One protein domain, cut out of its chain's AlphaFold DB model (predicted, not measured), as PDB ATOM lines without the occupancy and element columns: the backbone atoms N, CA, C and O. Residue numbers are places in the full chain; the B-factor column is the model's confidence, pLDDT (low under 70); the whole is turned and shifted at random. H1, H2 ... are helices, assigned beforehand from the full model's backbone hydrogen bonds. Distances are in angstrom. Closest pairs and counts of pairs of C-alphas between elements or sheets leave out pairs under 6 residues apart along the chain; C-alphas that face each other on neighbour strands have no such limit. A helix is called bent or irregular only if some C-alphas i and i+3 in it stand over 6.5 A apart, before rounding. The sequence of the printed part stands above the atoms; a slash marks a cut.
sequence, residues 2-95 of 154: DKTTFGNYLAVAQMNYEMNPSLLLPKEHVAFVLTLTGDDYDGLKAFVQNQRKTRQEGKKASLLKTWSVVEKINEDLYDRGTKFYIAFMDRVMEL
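AT A GLANCE: This is residues 2 to 95 of the 154 residues of an uncharacterized protein of Steinernema carpocapsae (UniProt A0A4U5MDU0). The short H2 sits between the longer H1 and H5; H3 runs across the ends where H1 and H5 begin, and the small H4 packs on H3. The 94 printed residues include five named helices, H1 to H5 in chain order, with no named strand: all helix. The whole is compact, with a radius of gyration of the C-alphas of 14.0 A and spans of 40 by 38 by 24 A.

IN THESE COORDINATES: Find C-alpha 3 at (-16.421, 13.244, 10.070); from there H1 runs 24.4 A to residue 19. Next come H2, residues 27 to 35, and H3, residues 38 to 56, 27.7 A long and irregular: C-alphas 39 and 42 are 7.3 A apart. After H4, residues 63 to 67, H5 runs 26.6 A from residue 75 to C-alpha 93 at (-21.834, 46.164, 24.555).

HOW THE PARTS SIT: H1, with residues 14 to 17 alone, touches H2 in a helical hairpin at a steep tilt of 43 degrees; their closest C-alphas, Gln 14 and Leu 34, are 5.5 A apart. H5 touches H2 with residues 80 to 88 alone, closest at C-alphas 84 and 28, 5.7 A, at a shallow tilt of 12 degrees, opposite ways. H3 touches H1 about perpendicular, 88 degrees, closest at C-alphas 38 and 7, 4.5 A. H3 touches H4, closest at C-alphas 47 and 67, 5.9 A. Every O i to N i+4 pair is within hydrogen-bond range in H1, H2, H4 and H5, and 13 of 15 in H3.

THE WHOLE: The farthest C-alphas, Thr 4 and Leu 95, are 40.1 A apart. The printed part has no cut and no long link; pLDDT is under 70 at residues 21 to 23 and 60.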
ATOM      1  N   ASP A   2     -21.036  12.046   8.734       91.75
ATOM      2  CA  ASP A   2     -19.806  11.520   9.342       91.75
ATOM      3  C   ASP A   2     -18.696  12.589   9.319       91.75
ATOM      4  O   ASP A   2     -18.890  13.672   8.760       91.75
ATOM      5  N   LYS A   3     -17.545  12.299   9.942       91.75
ATOM      6  CA  LYS A   3     -16.421  13.244  10.070       91.75
ATOM      7  C   LYS A   3     -15.874  13.689   8.708       91.75
ATOM      8  O   LYS A   3     -15.581  14.864   8.520       91.75
ATOM      9  N   THR A   4     -15.792  12.774   7.741       92.00
ATOM     10  CA  THR A   4     -15.301  13.066   6.384       92.00
ATOM     11  C   THR A   4     -16.252  13.996   5.633       92.00
ATOM     12  O   THR A   4     -15.835  15.013   5.084       92.00
ATOM     13  N   THR A   5     -17.550  13.690   5.654       92.94
ATOM     14  CA  THR A   5     -18.594  14.522   5.042       92.94
ATOM     15  C   THR A   5     -18.642  15.898   5.697       92.94
ATOM     16  O   THR A   5     -18.808  16.899   5.004       92.94
ATOM     17  N   PHE A   6     -18.463  15.958   7.019       91.75
ATOM     18  CA  PHE A   6     -18.372  17.212   7.756       91.75
ATOM     19  C   PHE A   6     -17.164  18.050   7.320       91.75
ATOM     20  O   PHE A   6     -17.339  19.226   7.019       91.75
ATOM     21  N   GLY A   7     -15.973  17.452   7.215       91.38
ATOM     22  CA  GLY A   7     -14.773  18.149   6.744       91.38
ATOM     23  C   GLY A   7     -14.937  18.720   5.332       91.38
ATOM     24  O   GLY A   7     -14.607  19.877   5.093       91.38
ATOM     25  N   ASN A   8     -15.535  17.950   4.416       91.81
ATOM     26  CA  ASN A   8     -15.819  18.418   3.057       91.81
ATOM     27  C   ASN A   8     -16.837  19.568   3.041       91.81
ATOM     28  O   ASN A   8     -16.645  20.556   2.334       91.81
ATOM     29  N   TYR A   9     -17.912  19.452   3.826       91.75
ATOM     30  CA  TYR A   9     -18.903  20.517   3.970       91.75
ATOM     31  C   TYR A   9     -18.267  21.797   4.517       91.75
ATOM     32  O   TYR A   9     -18.531  22.888   4.011       91.75
ATOM     33  N   LEU A  10     -17.405  21.656   5.523       92.75
ATOM     34  CA  LEU A  10     -16.723  22.771   6.153       92.75
ATOM     35  C   LEU A  10     -15.789  23.491   5.177       92.75
ATOM     36  O   LEU A  10     -15.856  24.711   5.097       92.75
ATOM     37  N   ALA A  11     -15.006  22.757   4.383       91.56
ATOM     38  CA  ALA A  11     -14.129  23.349   3.374       91.56
ATOM     39  C   ALA A  11     -14.912  24.195   2.351       91.56
ATOM     40  O   ALA A  11     -14.518  25.317   2.033       91.56
ATOM     41  N   VAL A  12     -16.065  23.698   1.883       89.94
ATOM     42  CA  VAL A  12     -16.951  24.456   0.979       89.94
ATOM     43  C   VAL A  12     -17.531  25.688   1.677       89.94
ATOM     44  O   VAL A  12     -17.578  26.766   1.090       89.94
ATOM     45  N   ALA A  13     -17.966  25.553   2.932       87.38
ATOM     46  CA  ALA A  13     -18.502  26.674   3.699       87.38
ATOM     47  C   ALA A  13     -17.448  27.770   3.930       87.38
ATOM     48  O   ALA A  13     -17.747  28.944   3.738       87.38
ATOM     49  N   GLN A  14     -16.218  27.398   4.290       89.81
ATOM     50  CA  GLN A  14     -15.104  28.327   4.502       89.81
ATOM     51  C   GLN A  14     -14.754  29.077   3.217       89.81
ATOM     52  O   GLN A  14     -14.735  30.304   3.218       89.81
ATOM     53  N   MET A  15     -14.619  28.354   2.103       89.44
ATOM     54  CA  MET A  15     -14.414  28.943   0.779       89.44
ATOM     55  C   MET A  15     -15.530  29.939   0.415       89.44
ATOM     56  O   MET A  15     -15.255  31.025  -0.093       89.44
ATOM     57  N   ASN A  16     -16.792  29.616   0.720       86.38
ATOM     58  CA  ASN A  16     -17.908  30.536   0.498       86.38
ATOM     59  C   ASN A  16     -17.811  31.794   1.370       86.38
ATOM     60  O   ASN A  16     -18.081  32.878   0.865       86.38
ATOM     61  N   TYR A  17     -17.418  31.674   2.640       84.06
ATOM     62  CA  TYR A  17     -17.264  32.830   3.529       84.06
ATOM     63  C   TYR A  17     -16.089  33.733   3.152       84.06
ATOM     64  O   TYR A  17     -16.185  34.944   3.324       84.06
ATOM     65  N   GLU A  18     -15.004  33.165   2.628       82.00
ATOM     66  CA  GLU A  18     -13.861  33.935   2.128       82.00
ATOM     67  C   GLU A  18     -14.217  34.732   0.868       82.00
ATOM     68  O   GLU A  18     -13.785  35.874   0.721       82.00
ATOM     69  N   MET A  19     -15.028  34.158  -0.030       80.69
ATOM     70  CA  MET A  19     -15.452  34.844  -1.258       80.69
ATOM     71  C   MET A  19     -16.622  35.803  -1.047       80.69
ATOM     72  O   MET A  19     -16.660  36.871  -1.652       80.69
ATOM     73  N   ASN A  20     -17.591  35.399  -0.227       76.06
ATOM     74  CA  ASN A  20     -18.852  36.093   0.004       76.06
ATOM     75  C   ASN A  20     -19.165  36.081   1.508       76.06
ATOM     76  O   ASN A  20     -19.961  35.252   1.968       76.06
ATOM     77  N   PRO A  21     -18.545  36.972   2.303       66.00
ATOM     78  CA  PRO A  21     -18.835  37.051   3.725       66.00
ATOM     79  C   PRO A  21     -20.332  37.298   3.939       66.00
ATOM     80  O   PRO A  21     -20.935  38.160   3.301       66.00
ATOM     81  N   SER A  22     -20.949  36.499   4.816       69.69
ATOM     82  CA  SER A  22     -22.382  36.616   5.093       69.69
ATOM     83  C   SER A  22     -22.684  37.973   5.712       69.69
ATOM     84  O   SER A  22     -22.152  38.302   6.770       69.69
ATOM     85  N   LEU A  23     -23.606  38.709   5.089       67.88
ATOM     86  CA  LEU A  23     -24.009  40.053   5.516       67.88
ATOM     87  C   LEU A  23     -24.768  40.067   6.856       67.88
ATOM     88  O   LEU A  23     -25.095  41.123   7.388       67.88
ATOM     89  N   LEU A  24     -25.094  38.884   7.382       74.56
ATOM     90  CA  LEU A  24     -25.946  38.684   8.556       74.56
ATOM     91  C   LEU A  24     -25.242  37.930   9.684       74.56
ATOM     92  O   LEU A  24     -25.816  37.757  10.759       74.56
ATOM     93  N   LEU A  25     -24.007  37.475   9.458       81.56
ATOM     94  CA  LEU A  25     -23.194  36.888  10.513       81.56
ATOM     95  C   LEU A  25     -22.241  37.941  11.073       81.56
ATOM     96  O   LEU A  25     -21.617  38.667  10.296       81.56
ATOM     97  N   PRO A  26     -22.063  37.999  12.403       88.44
ATOM     98  CA  PRO A  26     -21.011  38.817  12.972       88.44
ATOM     99  C   PRO A  26     -19.650  38.392  12.422       88.44
ATOM    100  O   PRO A  26     -19.386  37.194  12.263       88.44
ATOM    101  N   LYS A  27     -18.747  39.343  12.190       86.88
ATOM    102  CA  LYS A  27     -17.401  39.030  11.677       86.88
ATOM    103  C   LYS A  27     -16.633  38.042  12.564       86.88
ATOM    104  O   LYS A  27     -15.891  37.212  12.046       86.88
ATOM    105  N   GLU A  28     -16.846  38.066  13.882       90.31
ATOM    106  CA  GLU A  28     -16.261  37.102  14.822       90.31
ATOM    107  C   GLU A  28     -16.768  35.677  14.573       90.31
ATOM    108  O   GLU A  28     -16.010  34.722  14.724       90.31
ATOM    109  N   HIS A  29     -18.027  35.518  14.155       88.44
ATOM    110  CA  HIS A  29     -18.581  34.205  13.824       88.44
ATOM    111  C   HIS A  29     -17.974  33.673  12.530       88.44
ATOM    112  O   HIS A  29     -17.610  32.501  12.463       88.44
ATOM    113  N   VAL A  30     -17.819  34.536  11.521       87.88
ATOM    114  CA  VAL A  30     -17.128  34.169  10.279       87.88
ATOM    115  C   VAL A  30     -15.692  33.747  10.588       87.88
ATOM    116  O   VAL A  30     -15.278  32.659  10.196       87.88
ATOM    117  N   ALA A  31     -14.963  34.545  11.373       89.56
ATOM    118  CA  ALA A  31     -13.604  34.221  11.788       89.56
ATOM    119  C   ALA A  31     -13.527  32.880  12.538       89.56
ATOM    120  O   ALA A  31     -12.650  32.076  12.236       89.56
ATOM    121  N   PHE A  32     -14.467  32.595  13.448       92.44
ATOM    122  CA  PHE A  32     -14.541  31.298  14.125       92.44
ATOM    123  C   PHE A  32     -14.722  30.141  13.142       92.44
ATOM    124  O   PHE A  32     -13.968  29.169  13.210       92.44
ATOM    125  N   VAL A  33     -15.672  30.257  12.206       90.25
ATOM    126  CA  VAL A  33     -15.940  29.219  11.199       90.25
ATOM    127  C   VAL A  33     -14.704  28.937  10.346       90.25
ATOM    128  O   VAL A  33     -14.420  27.774  10.058       90.25
ATOM    129  N   LEU A  34     -13.929  29.966   9.997       91.06
ATOM    130  CA  LEU A  34     -12.669  29.810   9.263       91.06
ATOM    131  C   LEU A  34     -11.579  29.084  10.069       91.06
ATOM    132  O   LEU A  34     -10.671  28.515   9.475       91.06
ATOM    133  N   THR A  35     -11.670  29.043  11.403       93.38
ATOM    134  CA  THR A  35     -10.736  28.253  12.231       93.38
ATOM    135  C   THR A  35     -11.125  26.787  12.378       93.38
ATOM    136  O   THR A  35     -10.325  25.996  12.873       93.38
ATOM    137  N   LEU A  36     -12.362  26.422  12.038       94.69
ATOM    138  CA  LEU A  36     -12.846  25.068  12.268       94.69
ATOM    139  C   LEU A  36     -12.097  24.064  11.387       94.69
ATOM    140  O   LEU A  36     -11.743  24.343  10.240       94.69
ATOM    141  N   THR A  37     -11.930  22.855  11.906       93.50
ATOM    142  CA  THR A  37     -11.336  21.730  11.178       93.50
ATOM    143  C   THR A  37     -12.210  20.484  11.282       93.50
ATOM    144  O   THR A  37     -13.168  20.425  12.053       93.50
ATOM    145  N   GLY A  38     -11.867  19.437  10.526       92.25
ATOM    146  CA  GLY A  38     -12.531  18.139  10.659       92.25
ATOM    147  C   GLY A  38     -12.435  17.548  12.073       92.25
ATOM    148  O   GLY A  38     -13.331  16.805  12.471       92.25
ATOM    149  N   ASP A  39     -11.400  17.890  12.847       93.62
ATOM    150  CA  ASP A  39     -11.202  17.403  14.222       93.62
ATOM    151  C   ASP A  39     -12.181  18.020  15.230       93.62
ATOM    152  O   ASP A  39     -12.469  17.421  16.266       93.62
ATOM    153  N   ASP A  40     -12.809  19.141  14.875       96.12
ATOM    154  CA  ASP A  40     -13.830  19.805  15.691       96.12
ATOM    155  C   ASP A  40     -15.199  19.105  15.639       96.12
ATOM    156  O   ASP A  40     -16.120  19.452  16.386       96.12
ATOM    157  N   TYR A  41     -15.342  18.097  14.770       95.88
ATOM    158  CA  TYR A  41     -16.605  17.424  14.475       95.88
ATOM    159  C   TYR A  41     -17.347  16.922  15.719       95.88
ATOM    160  O   TYR A  41     -18.536  17.207  15.876       95.88
ATOM    161  N   ASP A  42     -16.676  16.183  16.607       96.50
ATOM    162  CA  ASP A  42     -17.349  15.563  17.754       96.50
ATOM    163  C   ASP A  42     -17.807  16.606  18.783       96.50
ATOM    164  O   ASP A  42     -18.912  16.491  19.325       96.50
ATOM    165  N   GLY A  43     -17.025  17.673  18.980       96.44
ATOM    166  CA  GLY A  43     -17.405  18.800  19.831       96.44
ATOM    167  C   GLY A  43     -18.622  19.548  19.279       96.44
ATOM    168  O   GLY A  43     -19.624  19.720  19.978       96.44
ATOM    169  N   LEU A  44     -18.603  19.909  17.992       95.06
ATOM    170  CA  LEU A  44     -19.730  20.583  17.333       95.06
ATOM    171  C   LEU A  44     -20.989  19.710  17.291       95.06
ATOM    172  O   LEU A  44     -22.100  20.196  17.515       95.06
ATOM    173  N   LYS A  45     -20.836  18.404  17.056       94.75
ATOM    174  CA  LYS A  45     -21.943  17.446  17.100       94.75
ATOM    175  C   LYS A  45     -22.583  17.408  18.486       94.75
ATOM    176  O   LYS A  45     -23.812  17.471  18.579       94.75
ATOM    177  N   ALA A  46     -21.779  17.331  19.545       95.19
ATOM    178  CA  ALA A  46     -22.280  17.342  20.915       95.19
ATOM    179  C   ALA A  46     -22.987  18.657  21.258       95.19
ATOM    180  O   ALA A  46     -24.069  18.634  21.849       95.19
ATOM    181  N   PHE A  47     -22.440  19.792  20.816       93.75
ATOM    182  CA  PHE A  47     -23.088  21.094  20.952       93.75
ATOM    183  C   PHE A  47     -24.473  21.121  20.290       93.75
ATOM    184  O   PHE A  47     -25.464  21.443  20.949       93.75
ATOM    185  N   VAL A  48     -24.576  20.716  19.019       89.88
ATOM    186  CA  VAL A  48     -25.852  20.684  18.282       89.88
ATOM    187  C   VAL A  48     -26.863  19.752  18.955       89.88
ATOM    188  O   VAL A  48     -28.047  20.085  19.061       89.88
ATOM    189  N   GLN A  49     -26.419  18.591  19.440       90.62
ATOM    190  CA  GLN A  49     -27.275  17.657  20.175       90.62
ATOM    191  C   GLN A  49     -27.776  18.260  21.495       90.62
ATOM    192  O   GLN A  49     -28.969  18.169  21.795       90.62
ATOM    193  N   ASN A  50     -26.899  18.919  22.254       90.62
ATOM    194  CA  ASN A  50     -27.244  19.566  23.518       90.62
ATOM    195  C   ASN A  50     -28.212  20.746  23.323       90.62
ATOM    196  O   ASN A  50     -29.180  20.888  24.072       90.62
ATOM    197  N   GLN A  51     -28.005  21.547  22.275       85.50
ATOM    198  CA  GLN A  51     -28.915  22.616  21.855       85.50
ATOM    199  C   GLN A  51     -30.313  22.074  21.537       85.50
ATOM    200  O   GLN A  51     -31.307  22.554  22.081       85.50
ATOM    201  N   ARG A  52     -30.403  21.018  20.718       85.75
ATOM    202  CA  ARG A  52     -31.687  20.375  20.388       85.75
ATOM    203  C   ARG A  52     -32.398  19.844  21.630       85.75
ATOM    204  O   ARG A  52     -33.590  20.094  21.789       85.75
ATOM    205  N   LYS A  53     -31.670  19.166  22.521       86.75
ATOM    206  CA  LYS A  53     -32.216  18.637  23.777       86.75
ATOM    207  C   LYS A  53     -32.746  19.754  24.679       86.75
ATOM    208  O   LYS A  53     -33.878  19.684  25.142       86.75
ATOM    209  N   THR A  54     -31.960  20.809  24.876       84.06
ATOM    210  CA  THR A  54     -32.340  21.972  25.692       84.06
ATOM    211  C   THR A  54     -33.640  22.609  25.193       84.06
ATOM    212  O   THR A  54     -34.538  22.881  25.992       84.06
ATOM    213  N   ARG A  55     -33.773  22.776  23.868       79.75
ATOM    214  CA  ARG A  55     -34.990  23.302  23.233       79.75
ATOM    215  C   ARG A  55     -36.192  22.376  23.420       79.75
ATOM    216  O   ARG A  55     -37.262  22.854  23.780       79.75
ATOM    217  N   GLN A  56     -36.021  21.068  23.210       83.00
ATOM    218  CA  GLN A  56     -37.087  20.072  23.406       83.00
ATOM    219  C   GLN A  56     -37.594  20.035  24.851       83.00
ATOM    220  O   GLN A  56     -38.783  19.845  25.084       83.00
ATOM    221  N   GLU A  57     -36.711  20.264  25.821       84.25
ATOM    222  CA  GLU A  57     -37.064  20.345  27.242       84.25
ATOM    223  C   GLU A  57     -37.699  21.695  27.631       84.25
ATOM    224  O   GLU A  57     -38.006  21.910  28.804       84.25
ATOM    225  N   GLY A  58     -37.860  22.631  26.685       74.75
ATOM    226  CA  GLY A  58     -38.367  23.982  26.946       74.75
ATOM    227  C   GLY A  58     -37.465  24.803  27.874       74.75
ATOM    228  O   GLY A  58     -37.890  25.824  28.421       74.75
ATOM    229  N   LYS A  59     -36.221  24.361  28.091       75.56
ATOM    230  CA  LYS A  59     -35.289  25.023  28.998       75.56
ATOM    231  C   LYS A  59     -34.687  26.231  28.304       75.56
ATOM    232  O   LYS A  59     -34.157  26.138  27.202       75.56
ATOM    233  N   LYS A  60     -34.693  27.365  28.999       68.81
ATOM    234  CA  LYS A  60     -33.856  28.504  28.623       68.81
ATOM    235  C   LYS A  60     -32.427  28.208  29.067       68.81
ATOM    236  O   LYS A  60     -32.169  28.036  30.261       68.81
ATOM    237  N   ALA A  61     -31.504  28.138  28.120       72.00
ATOM    238  CA  ALA A  61     -30.079  28.114  28.403       72.00
ATOM    239  C   ALA A  61     -29.391  29.078  27.450       72.00
ATOM    240  O   ALA A  61     -29.659  29.039  26.253       72.00
ATOM    241  N   SER A  62     -28.504  29.906  27.996       79.00
ATOM    242  CA  SER A  62     -27.658  30.762  27.178       79.00
ATOM    243  C   SER A  62     -26.781  29.924  26.254       79.00
ATOM    244  O   SER A  62     -26.412  28.787  26.588       79.00
ATOM    245  N   LEU A  63     -26.376  30.516  25.132       82.06
ATOM    246  CA  LEU A  63     -25.400  29.926  24.222       82.06
ATOM    247  C   LEU A  63     -24.175  29.365  24.966       82.06
ATOM    248  O   LEU A  63     -23.878  28.182  24.813       82.06
ATOM    249  N   LEU A  64     -23.545  30.143  25.855       84.69
ATOM    250  CA  LEU A  64     -22.390  29.688  26.649       84.69
ATOM    251  C   LEU A  64     -22.699  28.460  27.514       84.69
ATOM    252  O   LEU A  64     -21.902  27.524  27.587       84.69
ATOM    253  N   LYS A  65     -23.884  28.411  28.132       86.31
ATOM    254  CA  LYS A  65     -24.293  27.244  28.917       86.31
ATOM    255  C   LYS A  65     -24.436  26.013  28.029       86.31
ATOM    256  O   LYS A  65     -23.992  24.934  28.409       86.31
ATOM    257  N   THR A  66     -25.013  26.157  26.839       87.81
ATOM    258  CA  THR A  66     -25.102  25.035  25.894       87.81
ATOM    259  C   THR A  66     -23.752  24.646  25.289       87.81
ATOM    260  O   THR A  66     -23.546  23.466  25.012       87.81
ATOM    261  N   TRP A  67     -22.839  25.610  25.142       93.12
ATOM    262  CA  TRP A  67     -21.483  25.448  24.620       93.12
ATOM    263  C   TRP A  67     -20.559  24.704  25.588       93.12
ATOM    264  O   TRP A  67     -19.695  23.961  25.145       93.12
ATOM    265  N   SER A  68     -20.798  24.798  26.901       94.50
ATOM    266  CA  SER A  68     -20.002  24.107  27.937       94.50
ATOM    267  C   SER A  68     -19.887  22.584  27.770       94.50
ATOM    268  O   SER A  68     -18.973  21.969  28.308       94.50
ATOM    269  N   VAL A  69     -20.777  21.943  27.000       95.38
ATOM    270  CA  VAL A  69     -20.646  20.511  26.676       95.38
ATOM    271  C   VAL A  69     -19.391  20.210  25.846       95.38
ATOM    272  O   VAL A  69     -18.877  19.096  25.907       95.38
ATOM    273  N   VAL A  70     -18.908  21.194  25.082       97.31
ATOM    274  CA  VAL A  70     -17.760  21.059  24.180       97.31
ATOM    275  C   VAL A  70     -16.456  20.928  24.956       97.31
ATOM    276  O   VAL A  70     -15.620  20.128  24.554       97.31
ATOM    277  N   GLU A  71     -16.324  21.611  26.096       97.25
ATOM    278  CA  GLU A  71     -15.120  21.622  26.946       97.25
ATOM    279  C   GLU A  71     -14.610  20.207  27.255       97.25
ATOM    280  O   GLU A  71     -13.427  19.912  27.140       97.25
ATOM    281  N   LYS A  72     -15.526  19.281  27.560       95.56
ATOM    282  CA  LYS A  72     -15.190  17.893  27.922       95.56
ATOM    283  C   LYS A  72     -14.790  17.007  26.742       95.56
ATOM    284  O   LYS A  72     -14.369  15.875  26.958       95.56
ATOM    285  N   ILE A  73     -15.024  17.465  25.517       97.12
ATOM    286  CA  ILE A  73     -14.873  16.678  24.286       97.12
ATOM    287  C   ILE A  73     -13.706  17.213  23.463       97.12
ATOM    288  O   ILE A  73     -12.929  16.433  22.921       97.12
ATOM    289  N   ASN A  74     -13.603  18.536  23.362       97.44
ATOM    290  CA  ASN A  74     -12.572  19.244  22.630       97.44
ATOM    291  C   ASN A  74     -12.356  20.616  23.299       97.44
ATOM    292  O   ASN A  74     -13.073  21.578  23.018       97.44
ATOM    293  N   GLU A  75     -11.391  20.670  24.219       97.25
ATOM    294  CA  GLU A  75     -11.044  21.861  25.010       97.25
ATOM    295  C   GLU A  75     -10.564  23.022  24.122       97.25
ATOM    296  O   GLU A  75     -11.041  24.143  24.269       97.25
ATOM    297  N   ASP A  76      -9.726  22.744  23.117       97.19
ATOM    298  CA  ASP A  76      -9.251  23.760  22.165       97.19
ATOM    299  C   ASP A  76     -10.408  24.417  21.392       97.19
ATOM    300  O   ASP A  76     -10.489  25.645  21.284       97.19
ATOM    301  N   LEU A  77     -11.351  23.613  20.889       97.44
ATOM    302  CA  LEU A  77     -12.556  24.129  20.238       97.44
ATOM    303  C   LEU A  77     -13.378  24.983  21.204       97.44
ATOM    304  O   LEU A  77     -13.866  26.047  20.812       97.44
ATOM    305  N   TYR A  78     -13.548  24.521  22.447       97.25
ATOM    306  CA  TYR A  78     -14.288  25.253  23.470       97.25
ATOM    307  C   TYR A  78     -13.680  26.637  23.718       97.25
ATOM    308  O   TYR A  78     -14.418  27.626  23.675       97.25
ATOM    309  N   ASP A  79     -12.363  26.711  23.899       96.12
ATOM    310  CA  ASP A  79     -11.630  27.953  24.141       96.12
ATOM    311  C   ASP A  79     -11.716  28.906  22.952       96.12
ATOM    312  O   ASP A  79     -12.041  30.087  23.126       96.12
ATOM    313  N   ARG A  80     -11.508  28.398  21.726       95.81
ATOM    314  CA  ARG A  80     -11.687  29.192  20.502       95.81
ATOM    315  C   ARG A  80     -13.099  29.766  20.438       95.81
ATOM    316  O   ARG A  80     -13.251  30.984  20.343       95.81
ATOM    317  N   GLY A  81     -14.127  28.922  20.549       94.81
ATOM    318  CA  GLY A  81     -15.528  29.350  20.488       94.81
ATOM    319  C   GLY A  81     -15.892  30.366  21.575       94.81
ATOM    320  O   GLY A  81     -16.531  31.379  21.287       94.81
ATOM    321  N   THR A  82     -15.422  30.150  22.805       94.88
ATOM    322  CA  THR A  82     -15.646  31.061  23.938       94.88
ATOM    323  C   THR A  82     -14.981  32.414  23.699       94.88
ATOM    324  O   THR A  82     -15.620  33.451  23.886       94.88
ATOM    325  N   LYS A  83     -13.736  32.429  23.212       94.38
ATOM    326  CA  LYS A  83     -13.009  33.660  22.883       94.38
ATOM    327  C   LYS A  83     -13.721  34.478  21.804       94.38
ATOM    328  O   LYS A  83     -13.857  35.690  21.960       94.38
ATOM    329  N   PHE A  84     -14.197  33.835  20.735       92.88
ATOM    330  CA  PHE A  84     -14.957  34.522  19.684       92.88
ATOM    331  C   PHE A  84     -16.285  35.076  20.201       92.88
ATOM    332  O   PHE A  84     -16.644  36.202  19.861       92.88
ATOM    333  N   TYR A  85     -16.991  34.326  21.050       92.50
ATOM    334  CA  TYR A  85     -18.238  34.795  21.649       92.50
ATOM    335  C   TYR A  85     -18.029  36.008  22.564       92.50
ATOM    336  O   TYR A  85     -18.791  36.967  22.476       92.50
ATOM    337  N   ILE A  86     -16.994  35.992  23.412       93.31
ATOM    338  CA  ILE A  86     -16.661  37.130  24.281       93.31
ATOM    339  C   ILE A  86     -16.337  38.361  23.432       93.31
ATOM    340  O   ILE A  86     -16.953  39.400  23.629       93.31
ATOM    341  N   ALA A  87     -15.470  38.224  22.423       93.56
ATOM    342  CA  ALA A  87     -15.122  39.333  21.535       93.56
ATOM    343  C   ALA A  87     -16.343  39.905  20.788       93.56
ATOM    344  O   ALA A  87     -16.450  41.117  20.607       93.56
ATOM    345  N   PHE A  88     -17.273  39.044  20.368       93.56
ATOM    346  CA  PHE A  88     -18.541  39.471  19.781       93.56
ATOM    347  C   PHE A  88     -19.381  40.262  20.789       93.56
ATOM    348  O   PHE A  88     -19.828  41.365  20.478       93.56
ATOM    349  N   MET A  89     -19.568  39.729  21.998       93.19
ATOM    350  CA  MET A  89     -20.361  40.391  23.032       93.19
ATOM    351  C   MET A  89     -19.754  41.725  23.460       93.19
ATOM    352  O   MET A  89     -20.507  42.681  23.606       93.19
ATOM    353  N   ASP A  90     -18.431  41.827  23.586       94.62
ATOM    354  CA  ASP A  90     -17.751  43.085  23.912       94.62
ATOM    355  C   ASP A  90     -18.111  44.182  22.897       94.62
ATOM    356  O   ASP A  90     -18.524  45.271  23.289       94.62
ATOM    357  N   ARG A  91     -18.100  43.868  21.591       94.19
ATOM    358  CA  ARG A  91     -18.546  44.817  20.554       94.19
ATOM    359  C   ARG A  91     -20.026  45.154  20.649       94.19
ATOM    360  O   ARG A  91     -20.409  46.294  20.421       94.19
ATOM    361  N   VAL A  92     -20.871  44.176  20.967       94.88
ATOM    362  CA  VAL A  92     -22.309  44.416  21.156       94.88
ATOM    363  C   VAL A  92     -22.553  45.354  22.339       94.88
ATOM    364  O   VAL A  92     -23.463  46.175  22.279       94.88
ATOM    365  N   MET A  93     -21.742  45.273  23.395       95.31
ATOM    366  CA  MET A  93     -21.834  46.164  24.555       95.31
ATOM    367  C   MET A  93     -21.356  47.595  24.264       95.31
ATOM    368  O   MET A  93     -21.735  48.506  24.996       95.31
ATOM    369  N   GLU A  94     -20.563  47.807  23.210       95.44
ATOM    370  CA  GLU A  94     -20.147  49.137  22.737       95.44
ATOM    371  C   GLU A  94     -21.218  49.831  21.874       95.44
ATOM    372  O   GLU A  94     -21.103  51.024  21.585       95.44
ATOM    373  N   LEU A  95     -22.263  49.105  21.460       95.81
ATOM    374  CA  LEU A  95     -23.355  49.663  20.670       95.81
ATOM    375  C   LEU A  95     -24.259  50.605  21.491       95.81
ATOM    376  O   LEU A  95     -24.438  50.425  22.698       95.81
TER     377      LEU A  95